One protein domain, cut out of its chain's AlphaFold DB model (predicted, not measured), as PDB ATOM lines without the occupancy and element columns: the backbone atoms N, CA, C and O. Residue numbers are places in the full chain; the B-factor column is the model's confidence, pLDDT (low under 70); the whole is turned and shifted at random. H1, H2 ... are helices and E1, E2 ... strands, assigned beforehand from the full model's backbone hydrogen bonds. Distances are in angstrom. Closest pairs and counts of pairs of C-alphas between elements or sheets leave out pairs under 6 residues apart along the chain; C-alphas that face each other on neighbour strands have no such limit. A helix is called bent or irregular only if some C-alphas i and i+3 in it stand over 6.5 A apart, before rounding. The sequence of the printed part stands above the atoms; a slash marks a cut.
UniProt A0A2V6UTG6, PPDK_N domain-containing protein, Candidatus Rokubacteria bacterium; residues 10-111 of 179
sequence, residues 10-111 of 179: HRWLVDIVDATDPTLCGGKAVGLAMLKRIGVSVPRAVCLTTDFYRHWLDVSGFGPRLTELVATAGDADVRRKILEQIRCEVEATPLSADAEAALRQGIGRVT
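This is residues 10 to 111 of the 179 residues of the protein "PPDK_N domain-containing protein" of Candidatus Rokubacteria bacterium (UniProt A0A2V6UTG6). What does the model look like? A small antiparallel sheet of two short strands, E1 and E2, sits between H1 on one side and H5 on the other, and together they make one end of an elongated body. H2 leads away from the sheet to a helical hairpin of H3 and H4, which makes the other end. What is it built of, and how closely is it folded? The 102 printed residues hold five named helices and two named strands, in the order E1, H1, E2, H2, H3, H4, H5, and the class is mostly helix. The whole is loose, with a radius of gyration of the C-alphas of 16.7 A, and the C-alphas span 49 by 31 by 20 A along their three main axes.

How do the strands pair? E1, residues 13 to 15, and E2, residues 46 to 48, are antiparallel neighbours with 150 degrees between their directions, and the C-alphas of Val 14 and Cys 47 face each other at 5.2 A. N 14 and O 47 are 3.0 A apart and N 47 and O 14 are 2.8 A apart, both within hydrogen-bond range. Which helices come near the strands? The closest C-alphas of E2 and H1, residues 22 to 37, are those of Cys 47 and Cys 25, 6.2 A apart. The closest C-alphas of E2 and H5, residues 97 to 110, are those of Val 46 and Gly 106, 6.3 A apart, while H1 and H5 are apart. How does H2, residues 50 to 60, stand to these helices? H1 and H2 touch only at their ends, with residues 23 to 25 of H1 alone; the closest C-alphas are those of Leu 24 and Thr 50, 5.3 A apart, and the two run opposite ways at a tilt of 37 degrees, only just steep. H2 and H5 are close but not clearly touching, with the C-alphas of Phe 52 and Ala 99 closest at 7.4 A and a shallow tilt of 30 degrees, opposite ways. What lies beyond H2? H3, residues 62 to 71, is close to H2 but not clearly touching it: the closest C-alphas, of Leu 57 and Gly 63, are 4.9 A apart, and the lines are about perpendicular at 82 degrees. H3 and H4, residues 76 to 92, form a helical hairpin; they touch, with residues 79 to 86 of H4 alone, the C-alphas of Leu 69 and Ile 82 closest at 6.4 A, and run opposite ways at a shallow tilt of 8 degrees. H4 is apart from H2 and from H5.

Where do the strands begin and the last helix end? E1 begins with C-alpha 13 at (38.721, 36.232, -32.198), E2 begins with C-alpha 46 at (35.204, 41.325, -34.165), and H5 ends with C-alpha 110 at (29.769, 40.502, -38.331). How long are the elements? E1 measures 6.8 A from first to last C-alpha, E2 6.6 A, H1 15.8 A, H2 15.4 A, H3 14.2 A, H4 24.4 A and H5 20.3 A. How even are the helices? H1 is irregular, with C-alphas 24 and 27 9.1 A apart, and has a kink of 71 degrees near residue 29. Every O i to N i+4 pair is within hydrogen-bond range in H2, H3, H4 and H5, and 9 of 12 are in H1.

How far does it reach? The two C-alphas farthest apart are those of Gly 39 and Asp 75, at 49.0 A. Is the printed part unbroken, and which links are long? It runs from residue 10 to 111 with no cut, and no link is long. Where is confidence low? The mean pLDDT of the printed part is 84.2, and residue 10 alone is under 70.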
ATOM      1  N   HIS A  10      39.549  29.683 -29.894       59.97
ATOM      2  CA  HIS A  10      38.647  30.520 -29.097       59.97
ATOM      3  C   HIS A  10      39.284  31.816 -28.562       59.97
ATOM      4  O   HIS A  10      38.555  32.723 -28.178       59.97
ATOM      5  N   ARG A  11      40.620  31.931 -28.536       74.38
ATOM      6  CA  ARG A  11      41.331  33.156 -28.123       74.38
ATOM      7  C   ARG A  11      41.754  34.043 -29.284       74.38
ATOM      8  O   ARG A  11      42.294  35.117 -29.046       74.38
ATOM      9  N   TRP A  12      41.544  33.620 -30.527       82.94
ATOM     10  CA  TRP A  12      42.007  34.352 -31.709       82.94
ATOM     11  C   TRP A  12      41.058  35.457 -32.159       82.94
ATOM     12  O   TRP A  12      41.481  36.433 -32.782       82.94
ATOM     13  N   LEU A  13      39.776  35.302 -31.838       85.44
ATOM     14  CA  LEU A  13      38.721  36.232 -32.198       85.44
ATOM     15  C   LEU A  13      37.867  36.538 -30.983       85.44
ATOM     16  O   LEU A  13      37.310  35.634 -30.362       85.44
ATOM     17  N   VAL A  14      37.735  37.823 -30.691       85.50
ATOM     18  CA  VAL A  14      36.953  38.333 -29.566       85.50
ATOM     19  C   VAL A  14      35.875  39.257 -30.118       85.50
ATOM     20  O   VAL A  14      36.147  40.073 -31.003       85.50
ATOM     21  N   ASP A  15      34.635  39.119 -29.645       83.94
ATOM     22  CA  ASP A  15      33.585  40.086 -29.976       83.94
ATOM     23  C   ASP A  15      33.974  41.453 -29.409       83.94
ATOM     24  O   ASP A  15      34.566  41.553 -28.334       83.94
ATOM     25  N   ILE A  16      33.644  42.532 -30.116       83.06
ATOM     26  CA  ILE A  16      33.938  43.878 -29.634       83.06
ATOM     27  C   ILE A  16      33.342  44.168 -28.248       83.06
ATOM     28  O   ILE A  16      33.886  44.995 -27.527       83.06
ATOM     29  N   VAL A  17      32.257  43.496 -27.851       80.38
ATOM     30  CA  VAL A  17      31.650  43.632 -26.513       80.38
ATOM     31  C   VAL A  17      32.559  43.082 -25.405       80.38
ATOM     32  O   VAL A  17      32.620  43.654 -24.310       80.38
ATOM     33  N   ASP A  18      33.303  42.023 -25.716       82.00
ATOM     34  CA  ASP A  18      34.150  41.279 -24.781       82.00
ATOM     35  C   ASP A  18      35.625  41.697 -24.866       82.00
ATOM     36  O   ASP A  18      36.474  41.194 -24.131       82.00
ATOM     37  N   ALA A  19      35.952  42.648 -25.746       81.56
ATOM     38  CA  ALA A  19      37.297  43.171 -25.933       81.56
ATOM     39  C   ALA A  19      37.713  44.104 -24.778       81.56
ATOM     40  O   ALA A  19      37.872  45.307 -24.961       81.56
ATOM     41  N   THR A  20      37.886  43.558 -23.574       79.00
ATOM     42  CA  THR A  20      38.271  44.316 -22.370       79.00
ATOM     43  C   THR A  20      39.769  44.393 -22.139       79.00
ATOM     44  O   THR A  20      40.221  45.277 -21.416       79.00
ATOM     45  N   ASP A  21      40.538  43.472 -22.718       79.94
ATOM     46  CA  ASP A  21      41.979  43.391 -22.505       79.94
ATOM     47  C   ASP A  21      42.744  44.220 -23.560       79.94
ATOM     48  O   ASP A  21      42.782  43.847 -24.740       79.94
ATOM     49  N   PRO A  22      43.390  45.337 -23.173       78.12
ATOM     50  CA  PRO A  22      44.154  46.170 -24.099       78.12
ATOM     51  C   PRO A  22      45.436  45.497 -24.603       78.12
ATOM     52  O   PRO A  22      45.942  45.890 -25.654       78.12
ATOM     53  N   THR A  23      45.969  44.508 -23.884       77.38
ATOM     54  CA  THR A  23      47.169  43.762 -24.294       77.38
ATOM     55  C   THR A  23      46.860  42.742 -25.388       77.38
ATOM     56  O   THR A  23      47.707  42.468 -26.241       77.38
ATOM     57  N   LEU A  24      45.623  42.245 -25.410       78.06
ATOM     58  CA  LEU A  24      45.167  41.212 -26.333       78.06
ATOM     59  C   LEU A  24      44.450  41.787 -27.565       78.06
ATOM     60  O   LEU A  24      44.698  41.346 -28.686       78.06
ATOM     61  N   CYS A  25      43.595  42.795 -27.363       77.62
ATOM     62  CA  CYS A  25      42.725  43.370 -28.397       77.62
ATOM     63  C   CYS A  25      43.168  44.772 -28.872       77.62
ATOM     64  O   CYS A  25      42.637  45.319 -29.842       77.62
ATOM     65  N   GLY A  26      44.142  45.383 -28.188       80.69
ATOM     66  CA  GLY A  26      44.608  46.741 -28.461       80.69
ATOM     67  C   GLY A  26      43.666  47.836 -27.939       80.69
ATOM     68  O   GLY A  26      42.458  47.655 -27.783       80.69
ATOM     69  N   GLY A  27      44.216  49.032 -27.700       79.06
ATOM     70  CA  GLY A  27      43.480  50.131 -27.053       79.06
ATOM     71  C   GLY A  27      42.251  50.634 -27.826       79.06
ATOM     72  O   GLY A  27      41.323  51.175 -27.230       79.06
ATOM     73  N   LYS A  28      42.199  50.424 -29.149       80.88
ATOM     74  CA  LYS A  28      41.038  50.814 -29.970       80.88
ATOM     75  C   LYS A  28      39.845  49.881 -29.778       80.88
ATOM     76  O   LYS A  28      38.717  50.363 -29.758       80.88
ATOM     77  N   ALA A  29      40.081  48.575 -29.649       81.81
ATOM     78  CA  ALA A  29      39.006  47.614 -29.429       81.81
ATOM     79  C   ALA A  29      38.381  47.814 -28.044       81.81
ATOM     80  O   ALA A  29      37.163  47.890 -27.936       81.81
ATOM     81  N   VAL A  30      39.217  48.050 -27.025       84.19
ATOM     82  CA  VAL A  30      38.760  48.398 -25.669       84.19
ATOM     83  C   VAL A  30      37.950  49.695 -25.657       84.19
ATOM     84  O   VAL A  30      36.902  49.763 -25.021       84.19
ATOM     85  N   GLY A  31      38.383  50.718 -26.403       83.50
ATOM     86  CA  GLY A  31      37.616  51.958 -26.543       83.50
ATOM     87  C   GLY A  31      36.233  51.735 -27.166       83.50
ATOM     88  O   GLY A  31      35.243  52.270 -26.674       83.50
ATOM     89  N   LEU A  32      36.138  50.903 -28.207       84.69
ATOM     90  CA  LEU A  32      34.854  50.541 -28.818       84.69
ATOM     91  C   LEU A  32      33.966  49.721 -27.868       84.69
ATOM     92  O   LEU A  32      32.764  49.977 -27.798       84.69
ATOM     93  N   ALA A  33      34.550  48.795 -27.101       85.50
ATOM     94  CA  ALA A  33      33.846  48.045 -26.063       85.50
ATOM     95  C   ALA A  33      33.261  48.988 -25.000       85.50
ATOM     96  O   ALA A  33      32.099  48.867 -24.613       85.50
ATOM     97  N   MET A  34      34.048  49.981 -24.571       85.25
ATOM     98  CA  MET A  34      33.630  50.990 -23.601       85.25
ATOM     99  C   MET A  34      32.480  51.854 -24.130       85.25
ATOM    100  O   MET A  34      31.499  52.039 -23.415       85.25
ATOM    101  N   LEU A  35      32.553  52.321 -25.382       86.50
ATOM    102  CA  LEU A  35      31.470  53.087 -26.015       86.50
ATOM    103  C   LEU A  35      30.160  52.293 -26.057       86.50
ATOM    104  O   LEU A  35      29.097  52.820 -25.739       86.50
ATOM    105  N   LYS A  36      30.233  51.001 -26.379       85.94
ATOM    106  CA  LYS A  36      29.048  50.143 -26.390       85.94
ATOM    107  C   LYS A  36      28.459  49.944 -24.989       85.94
ATOM    108  O   LYS A  36      27.241  49.940 -24.839       85.94
ATOM    109  N   ARG A  37      29.304  49.834 -23.957       83.56
ATOM    110  CA  ARG A  37      28.874  49.701 -22.549       83.56
ATOM    111  C   ARG A  37      28.153  50.932 -22.015       83.56
ATOM    112  O   ARG A  37      27.223  50.779 -21.234       83.56
ATOM    113  N   ILE A  38      28.543  52.127 -22.450       88.25
ATOM    114  CA  ILE A  38      27.854  53.375 -22.085       88.25
ATOM    115  C   ILE A  38      26.588  53.628 -22.928       88.25
ATOM    116  O   ILE A  38      26.040  54.724 -22.898       88.25
ATOM    117  N   GLY A  39      26.127  52.633 -23.697       85.50
ATOM    118  CA  GLY A  39      24.882  52.699 -24.466       85.50
ATOM    119  C   GLY A  39      24.999  53.378 -25.832       85.50
ATOM    120  O   GLY A  39      23.983  53.584 -26.492       85.50
ATOM    121  N   VAL A  40      26.209  53.711 -26.296       87.31
ATOM    122  CA  VAL A  40      26.396  54.244 -27.653       87.31
ATOM    123  C   VAL A  40      26.247  53.110 -28.664       87.31
ATOM    124  O   VAL A  40      26.822  52.030 -28.510       87.31
ATOM    125  N   SER A  41      25.495  53.360 -29.736       83.94
ATOM    126  CA  SER A  41      25.374  52.413 -30.844       83.94
ATOM    127  C   SER A  41      26.718  52.271 -31.567       83.94
ATOM    128  O   SER A  41      27.191  53.200 -32.222       83.94
ATOM    129  N   VAL A  42      27.350  51.105 -31.423       82.44
ATOM    130  CA  VAL A  42      28.612  50.752 -32.085       82.44
ATOM    131  C   VAL A  42      28.336  49.676 -33.139       82.44
ATOM    132  O   VAL A  42      27.602  48.724 -32.847       82.44
ATOM    133  N   PRO A  43      28.926  49.774 -34.348       81.94
ATOM    134  CA  PRO A  43      28.800  48.737 -35.366       81.94
ATOM    135  C   PRO A  43      29.214  47.358 -34.844       81.94
ATOM    136  O   PRO A  43      30.117  47.239 -34.012       81.94
ATOM    137  N   ARG A  44      28.589  46.300 -35.376       83.25
ATOM    138  CA  ARG A  44      29.049  44.926 -35.134       83.25
ATOM    139  C   ARG A  44      30.492  44.808 -35.620       83.25
ATOM    140  O   ARG A  44      30.811  45.228 -36.730       83.25
ATOM    141  N   ALA A  45      31.361  44.270 -34.775       85.50
ATOM    142  CA  ALA A  45      32.773  44.113 -35.073       85.50
ATOM    143  C   ALA A  45      33.341  42.940 -34.277       85.50
ATOM    144  O   ALA A  45      32.894  42.650 -33.170       85.50
ATOM    145  N   VAL A  46      34.360  42.306 -34.848       87.81
ATOM    146  CA  VAL A  46      35.204  41.325 -34.165       87.81
ATOM    147  C   VAL A  46      36.630  41.852 -34.129       87.81
ATOM    148  O   VAL A  46      37.080  42.532 -35.055       87.81
ATOM    149  N   CYS A  47      37.332  41.559 -33.045       87.88
ATOM    150  CA  CYS A  47      38.734  41.875 -32.868       87.88
ATOM    151  C   CYS A  47      39.570  40.616 -33.091       87.88
ATOM    152  O   CYS A  47      39.310  39.574 -32.491       87.88
ATOM    153  N   LEU A  48      40.571  40.735 -33.961       88.44
ATOM    154  CA  LEU A  48      41.612  39.734 -34.132       88.44
ATOM    155  C   LEU A  48      42.679  39.976 -33.063       88.44
ATOM    156  O   LEU A  48      43.189  41.093 -32.946       88.44
ATOM    157  N   THR A  49      42.982  38.960 -32.270       88.44
ATOM    158  CA  THR A  49      43.831  39.127 -31.090       88.44
ATOM    159  C   THR A  49      45.315  39.008 -31.420       88.44
ATOM    160  O   THR A  49      45.714  38.481 -32.462       88.44
ATOM    161  N   THR A  50      46.167  39.475 -30.508       86.00
ATOM    162  CA  THR A  50      47.625  39.310 -30.624       86.00
ATOM    163  C   THR A  50      48.058  37.842 -30.610       86.00
ATOM    164  O   THR A  50      49.057  37.504 -31.244       86.00
ATOM    165  N   ASP A  51      47.290  36.952 -29.975       85.69
ATOM    166  CA  ASP A  51      47.556  35.509 -29.967       85.69
ATOM    167  C   ASP A  51      47.391  34.872 -31.354       85.69
ATOM    168  O   ASP A  51      48.159  33.977 -31.705       85.69
ATOM    169  N   PHE A  52      46.453  35.359 -32.176       86.75
ATOM    170  CA  PHE A  52      46.346  34.929 -33.575       86.75
ATOM    171  C   PHE A  52      47.615  35.280 -34.357       86.75
ATOM    172  O   PHE A  52      48.154  34.451 -35.086       86.75
ATOM    173  N   TYR A  53      48.110  36.511 -34.187       85.12
ATOM    174  CA  TYR A  53      49.314  36.970 -34.874       85.12
ATOM    175  C   TYR A  53      50.558  36.184 -34.441       85.12
ATOM    176  O   TYR A  53      51.347  35.781 -35.290       85.12
ATOM    177  N   ARG A  54      50.708  35.914 -33.138       84.62
ATOM    178  CA  ARG A  54      51.795  35.077 -32.602       84.62
ATOM    179  C   ARG A  54      51.752  33.666 -33.174       84.62
ATOM    180  O   ARG A  54      52.751  33.200 -33.700       84.62
ATOM    181  N   HIS A  55      50.579  33.036 -33.163       85.62
ATOM    182  CA  HIS A  55      50.417  31.704 -33.734       85.62
ATOM    183  C   HIS A  55      50.766  31.667 -35.226       85.62
ATOM    184  O   HIS A  55      51.446  30.751 -35.678       85.62
ATOM    185  N   TRP A  56      50.346  32.676 -35.993       87.19
ATOM    186  CA  TRP A  56      50.715  32.778 -37.402       87.19
ATOM    187  C   TRP A  56      52.229  32.929 -37.596       87.19
ATOM    188  O   TRP A  56      52.788  32.260 -38.463       87.19
ATOM    189  N   LEU A  57      52.910  33.742 -36.780       85.38
ATOM    190  CA  LEU A  57      54.374  33.854 -36.814       85.38
ATOM    191  C   LEU A  57      55.076  32.526 -36.492       85.38
ATOM    192  O   LEU A  57      56.079  32.212 -37.133       85.38
ATOM    193  N   ASP A  58      54.542  31.763 -35.537       84.81
ATOM    194  CA  ASP A  58      55.100  30.476 -35.118       84.81
ATOM    195  C   ASP A  58      54.920  29.406 -36.207       84.81
ATOM    196  O   ASP A  58      55.871  28.718 -36.568       84.81
ATOM    197  N   VAL A  59      53.714  29.288 -36.777       85.06
ATOM    198  CA  VAL A  59      53.392  28.268 -37.792       85.06
ATOM    199  C   VAL A  59      54.016  28.581 -39.149       85.06
ATOM    200  O   VAL A  59      54.431  27.667 -39.857       85.06
ATOM    201  N   SER A  60      54.102  29.858 -39.526       83.69
ATOM    202  CA  SER A  60      54.748  30.259 -40.783       83.69
ATOM    203  C   SER A  60      56.271  30.128 -40.747       83.69
ATOM    204  O   SER A  60      56.906  30.183 -41.797       83.69
ATOM    205  N   GLY A  61      56.874  30.010 -39.557       83.50
ATOM    206  CA  GLY A  61      58.325  30.091 -39.389       83.50
ATOM    207  C   GLY A  61      58.898  31.479 -39.707       83.50
ATOM    208  O   GLY A  61      60.115  31.640 -39.778       83.50
ATOM    209  N   PHE A  62      58.046  32.494 -39.887       84.06
ATOM    210  CA  PHE A  62      58.463  33.850 -40.239       84.06
ATOM    211  C   PHE A  62      59.023  34.625 -39.037       84.06
ATOM    212  O   PHE A  62      59.801  35.558 -39.216       84.06
ATOM    213  N   GLY A  63      58.675  34.239 -37.803       82.94
ATOM    214  CA  GLY A  63      59.121  34.924 -36.581       82.94
ATOM    215  C   GLY A  63      60.649  35.088 -36.453       82.94
ATOM    216  O   GLY A  63      61.119  36.220 -36.284       82.94
ATOM    217  N   PRO A  64      61.448  34.011 -36.575       83.44
ATOM    218  CA  PRO A  64      62.909  34.105 -36.552       83.44
ATOM    219  C   PRO A  64      63.458  34.993 -37.673       83.44
ATOM    220  O   PRO A  64      64.282  35.873 -37.423       83.44
ATOM    221  N   ARG A  65      62.923  34.844 -38.892       82.31
ATOM    222  CA  ARG A  65      63.354  35.621 -40.059       82.31
ATOM    223  C   ARG A  65      63.077  37.114 -39.900       82.31
ATOM    224  O   ARG A  65      63.936  37.942 -40.194       82.31
ATOM    225  N   LEU A  66      61.900  37.464 -39.387       85.06
ATOM    226  CA  LEU A  66      61.534  38.837 -39.063       85.06
ATOM    227  C   LEU A  66      62.503  39.450 -38.043       85.06
ATOM    228  O   LEU A  66      62.904  40.603 -38.194       85.06
ATOM    229  N   THR A  67      62.899  38.677 -37.031       85.19
ATOM    230  CA  THR A  67      63.848  39.121 -36.000       85.19
ATOM    231  C   THR A  67      65.221  39.442 -36.600       85.19
ATOM    232  O   THR A  67      65.770  40.509 -36.324       85.19
ATOM    233  N   GLU A  68      65.743  38.577 -37.474       85.12
ATOM    234  CA  GLU A  68      67.005  38.807 -38.199       85.12
ATOM    235  C   GLU A  68      66.946  40.053 -39.092       85.12
ATOM    236  O   GLU A  68      67.839  40.905 -39.066       85.12
ATOM    237  N   LEU A  69      65.869  40.185 -39.870       82.50
ATOM    238  CA  LEU A  69      65.665  41.319 -40.767       82.50
ATOM    239  C   LEU A  69      65.613  42.633 -39.978       82.50
ATOM    240  O   LEU A  69      66.285  43.597 -40.334       82.50
ATOM    241  N   VAL A  70      64.894  42.677 -38.856       84.81
ATOM    242  CA  VAL A  70      64.834  43.878 -38.010       84.81
ATOM    243  C   VAL A  70      66.192  44.195 -37.371       84.81
ATOM    244  O   VAL A  70      66.562  45.367 -37.309       84.81
ATOM    245  N   ALA A  71      66.960  43.189 -36.948       84.81
ATOM    246  CA  ALA A  71      68.280  43.393 -36.344       84.81
ATOM    247  C   ALA A  71      69.303  44.025 -37.310       84.81
ATOM    248  O   ALA A  71      70.202  44.742 -36.876       84.81
ATOM    249  N   THR A  72      69.153  43.805 -38.620       80.94
ATOM    250  CA  THR A  72      70.058  44.339 -39.657       80.94
ATOM    251  C   THR A  72      69.675  45.745 -40.150       80.94
ATOM    252  O   THR A  72      70.412  46.364 -40.920       80.94
ATOM    253  N   ALA A  73      68.558  46.308 -39.675       78.81
ATOM    254  CA  ALA A  73      67.990  47.577 -40.138       78.81
ATOM    255  C   ALA A  73      68.601  48.838 -39.483       78.81
ATOM    256  O   ALA A  73      67.874  49.725 -39.018       78.81
ATOM    257  N   GLY A  74      69.934  48.932 -39.452       75.25
ATOM    258  CA  GLY A  74      70.662  50.042 -38.818       75.25
ATOM    259  C   GLY A  74      70.544  51.380 -39.562       75.25
ATOM    260  O   GLY A  74      70.161  52.393 -38.976       75.25
ATOM    261  N   ASP A  75      70.822  51.387 -40.866       87.06
ATOM    262  CA  ASP A  75      70.769  52.593 -41.704       87.06
ATOM    263  C   ASP A  75      69.343  52.902 -42.214       87.06
ATOM    264  O   ASP A  75      68.498  52.013 -42.312       87.06
ATOM    265  N   ALA A  76      69.041  54.168 -42.528       84.38
ATOM    266  CA  ALA A  76      67.709  54.592 -42.960       84.38
ATOM    267  C   ALA A  76      67.269  54.016 -44.316       84.38
ATOM    268  O   ALA A  76      66.103  53.625 -44.455       84.38
ATOM    269  N   ASP A  77      68.171  53.931 -45.293       83.88
ATOM    270  CA  ASP A  77      67.861  53.374 -46.612       83.88
ATOM    271  C   ASP A  77      67.832  51.846 -46.566       83.88
ATOM    272  O   ASP A  77      66.947  51.218 -47.158       83.88
ATOM    273  N   VAL A  78      68.731  51.243 -45.784       85.06
ATOM    274  CA  VAL A  78      68.723  49.800 -45.499       85.06
ATOM    275  C   VAL A  78      67.425  49.399 -44.792       85.06
ATOM    276  O   VAL A  78      66.739  48.475 -45.230       85.06
ATOM    277  N   ARG A  79      67.004  50.152 -43.770       88.38
ATOM    278  CA  ARG A  79      65.739  49.939 -43.058       88.38
ATOM    279  C   ARG A  79      64.532  50.050 -43.979       88.38
ATOM    280  O   ARG A  79      63.606  49.256 -43.847       88.38
ATOM    281  N   ARG A  80      64.516  51.000 -44.921       88.44
ATOM    282  CA  ARG A  80      63.415  51.116 -45.893       88.44
ATOM    283  C   ARG A  80      63.292  49.855 -46.746       88.44
ATOM    284  O   ARG A  80      62.193  49.323 -46.855       88.44
ATOM    285  N   LYS A  81      64.409  49.374 -47.300       87.94
ATOM    286  CA  LYS A  81      64.445  48.155 -48.125       87.94
ATOM    287  C   LYS A  81      64.015  46.925 -47.332       87.94
ATOM    288  O   LYS A  81      63.194  46.150 -47.805       87.94
ATOM    289  N   ILE A  82      64.506  46.792 -46.102       88.75
ATOM    290  CA  ILE A  82      64.138  45.697 -45.203       88.75
ATOM    291  C   ILE A  82      62.641  45.729 -44.869       88.75
ATOM    292  O   ILE A  82      61.985  44.695 -44.912       88.75
ATOM    293  N   LEU A  83      62.067  46.897 -44.568       88.44
ATOM    294  CA  LEU A  83      60.632  47.012 -44.280       88.44
ATOM    295  C   LEU A  83      59.764  46.687 -45.501       88.44
ATOM    296  O   LEU A  83      58.690  46.104 -45.350       88.44
ATOM    297  N   GLU A  84      60.212  47.058 -46.700       89.88
ATOM    298  CA  GLU A  84      59.547  46.687 -47.949       89.88
ATOM    299  C   GLU A  84      59.612  45.174 -48.185       89.88
ATOM    300  O   GLU A  84      58.585  44.557 -48.462       89.88
ATOM    301  N   GLN A  85      60.776  44.563 -47.954       88.06
ATOM    302  CA  GLN A  85      60.953  43.117 -48.017       88.06
ATOM    303  C   GLN A  85      60.049  42.385 -47.014       88.06
ATOM    304  O   GLN A  85      59.283  41.511 -47.413       88.06
ATOM    305  N   ILE A  86      60.070  42.783 -45.737       89.12
ATOM    306  CA  ILE A  86      59.201  42.221 -44.691       89.12
ATOM    307  C   ILE A  86      57.741  42.299 -45.129       89.12
ATOM    308  O   ILE A  86      56.992  41.339 -44.978       89.12
ATOM    309  N   ARG A  87      57.318  43.437 -45.687       89.50
ATOM    310  CA  ARG A  87      55.945  43.610 -46.149       89.50
ATOM    311  C   ARG A  87      55.590  42.637 -47.272       89.50
ATOM    312  O   ARG A  87      54.520  42.038 -47.209       89.50
ATOM    313  N   CYS A  88      56.455  42.480 -48.270       88.75
ATOM    314  CA  CYS A  88      56.236  41.525 -49.353       88.75
ATOM    315  C   CYS A  88      56.155  40.084 -48.833       88.75
ATOM    316  O   CYS A  88      55.266  39.344 -49.244       88.75
ATOM    317  N   GLU A  89      57.031  39.701 -47.903       87.38
ATOM    318  CA  GLU A  89      57.034  38.360 -47.311       87.38
ATOM    319  C   GLU A  89      55.765  38.102 -46.481       87.38
ATOM    320  O   GLU A  89      55.132  37.057 -46.631       87.38
ATOM    321  N   VAL A  90      55.316  39.079 -45.684       87.94
ATOM    322  CA  VAL A  90      54.050  38.996 -44.931       87.94
ATOM    323  C   VAL A  90      52.847  38.864 -45.871       87.94
ATOM    324  O   VAL A  90      51.961  38.059 -45.608       87.94
ATOM    325  N   GLU A  91      52.802  39.637 -46.961       88.44
ATOM    326  CA  GLU A  91      51.701  39.594 -47.937       88.44
ATOM    327  C   GLU A  91      51.680  38.281 -48.749       88.44
ATOM    328  O   GLU A  91      50.609  37.848 -49.173       88.44
ATOM    329  N   ALA A  92      52.836  37.640 -48.950       87.44
ATOM    330  CA  ALA A  92      52.961  36.375 -49.679       87.44
ATOM    331  C   ALA A  92      52.751  35.128 -48.803       87.44
ATOM    332  O   ALA A  92      52.469  34.048 -49.325       87.44
ATOM    333  N   THR A  93      52.898  35.254 -47.485       86.81
ATOM    334  CA  THR A  93      52.811  34.122 -46.561       86.81
ATOM    335  C   THR A  93      51.346  33.738 -46.323       86.81
ATOM    336  O   THR A  93      50.569  34.557 -45.819       86.81
ATOM    337  N   PRO A  94      50.934  32.498 -46.646       86.62
ATOM    338  CA  PRO A  94      49.557  32.070 -46.451       86.62
ATOM    339  C   PRO A  94      49.195  31.976 -44.963       86.62
ATOM    340  O   PRO A  94      50.043  31.767 -44.090       86.62
ATOM    341  N   LEU A  95      47.902  32.103 -44.669       86.19
ATOM    342  CA  LEU A  95      47.362  31.734 -43.363       86.19
ATOM    343  C   LEU A  95      47.259  30.207 -43.274       86.19
ATOM    344  O   LEU A  95      46.947  29.539 -44.256       86.19
ATOM    345  N   SER A  96      47.465  29.648 -42.081       85.44
ATOM    346  CA  SER A  96      47.123  28.246 -41.813       85.44
ATOM    347  C   SER A  96      45.615  28.013 -41.978       85.44
ATOM    348  O   SER A  96      44.831  28.924 -41.693       85.44
ATOM    349  N   ALA A  97      45.203  26.792 -42.324       85.06
ATOM    350  CA  ALA A  97      43.788  26.435 -42.481       85.06
ATOM    351  C   ALA A  97      42.938  26.778 -41.239       85.06
ATOM    352  O   ALA A  97      41.846  27.327 -41.376       85.06
ATOM    353  N   ASP A  98      43.465  26.547 -40.033       84.38
ATOM    354  CA  ASP A  98      42.777  26.864 -38.774       84.38
ATOM    355  C   ASP A  98      42.564  28.373 -38.595       84.38
ATOM    356  O   ASP A  98      41.483  28.828 -38.214       84.38
ATOM    357  N   ALA A  99      43.595  29.166 -38.898       83.62
ATOM    358  CA  ALA A  99      43.541  30.624 -38.849       83.62
ATOM    359  C   ALA A  99      42.534  31.187 -39.866       83.62
ATOM    360  O   ALA A  99      41.763  32.097 -39.552       83.62
ATOM    361  N   GLU A 100      42.504  30.623 -41.073       86.94
ATOM    362  CA  GLU A 100      41.539  31.004 -42.097       86.94
ATOM    363  C   GLU A 100      40.104  30.630 -41.693       86.94
ATOM    364  O   GLU A 100      39.195  31.454 -41.813       86.94
ATOM    365  N   ALA A 101      39.895  29.424 -41.160       86.06
ATOM    366  CA  ALA A 101      38.597  28.971 -40.668       86.06
ATOM    367  C   ALA A 101      38.078  29.865 -39.532       86.06
ATOM    368  O   ALA A 101      36.923  30.300 -39.568       86.06
ATOM    369  N   ALA A 102      38.941  30.207 -38.570       86.19
ATOM    370  CA  ALA A 102      38.611  31.147 -37.508       86.19
ATOM    371  C   ALA A 102      38.201  32.505 -38.095       86.19
ATOM    372  O   ALA A 102      37.118  33.006 -37.791       86.19
ATOM    373  N   LEU A 103      39.005  33.079 -38.998       86.38
ATOM    374  CA  LEU A 103      38.709  34.370 -39.621       86.38
ATOM    375  C   LEU A 103      37.369  34.360 -40.370       86.38
ATOM    376  O   LEU A 103      36.571  35.282 -40.196       86.38
ATOM    377  N   ARG A 104      37.082  33.309 -41.147       86.62
ATOM    378  CA  ARG A 104      35.789  33.137 -41.833       86.62
ATOM    379  C   ARG A 104      34.630  33.085 -40.839       86.62
ATOM    380  O   ARG A 104      33.617  33.751 -41.056       86.62
ATOM    381  N   GLN A 105      34.789  32.370 -39.725       84.56
ATOM    382  CA  GLN A 105      33.789  32.331 -38.658       84.56
ATOM    383  C   GLN A 105      33.565  33.721 -38.044       84.56
ATOM    384  O   GLN A 105      32.423  34.124 -37.834       84.56
ATOM    385  N   GLY A 106      34.636  34.477 -37.783       84.50
ATOM    386  CA  GLY A 106      34.555  35.846 -37.270       84.50
ATOM    387  C   GLY A 106      33.843  36.796 -38.232       84.50
ATOM    388  O   GLY A 106      32.964  37.548 -37.815       84.50
ATOM    389  N   ILE A 107      34.168  36.718 -39.524       84.81
ATOM    390  CA  ILE A 107      33.506  37.490 -40.583       84.81
ATOM    391  C   ILE A 107      32.007  37.179 -40.614       84.81
ATOM    392  O   ILE A 107      31.208  38.112 -40.578       84.81
ATOM    393  N   GLY A 108      31.625  35.898 -40.579       83.38
ATOM    394  CA  GLY A 108      30.221  35.474 -40.568       83.38
ATOM    395  C   GLY A 108      29.419  35.950 -39.350       83.38
ATOM    396  O   GLY A 108      28.201  36.056 -39.426       83.38
ATOM    397  N   ARG A 109      30.074  36.282 -38.229       81.69
ATOM    398  CA  ARG A 109      29.409  36.883 -37.053       81.69
ATOM    399  C   ARG A 109      29.139  38.380 -37.217       81.69
ATOM    400  O   ARG A 109      28.282  38.922 -36.511       81.69
ATOM    401  N   VAL A 110      29.888  39.057 -38.087       82.81
ATOM    402  CA  VAL A 110      29.769  40.502 -38.331       82.81
ATOM    403  C   VAL A 110      28.872  40.793 -39.523       82.81
ATOM    404  O   VAL A 110      28.084  41.737 -39.466       82.81
ATOM    405  N   THR A 111      28.990  40.002 -40.587       80.06
ATOM    406  CA  THR A 111      28.137  40.128 -41.765       80.06
ATOM    407  C   THR A 111      26.742  39.587 -41.470       80.06
ATOM    408  O   THR A 111      26.547  38.708 -40.633       80.06
TER     409      THR A 111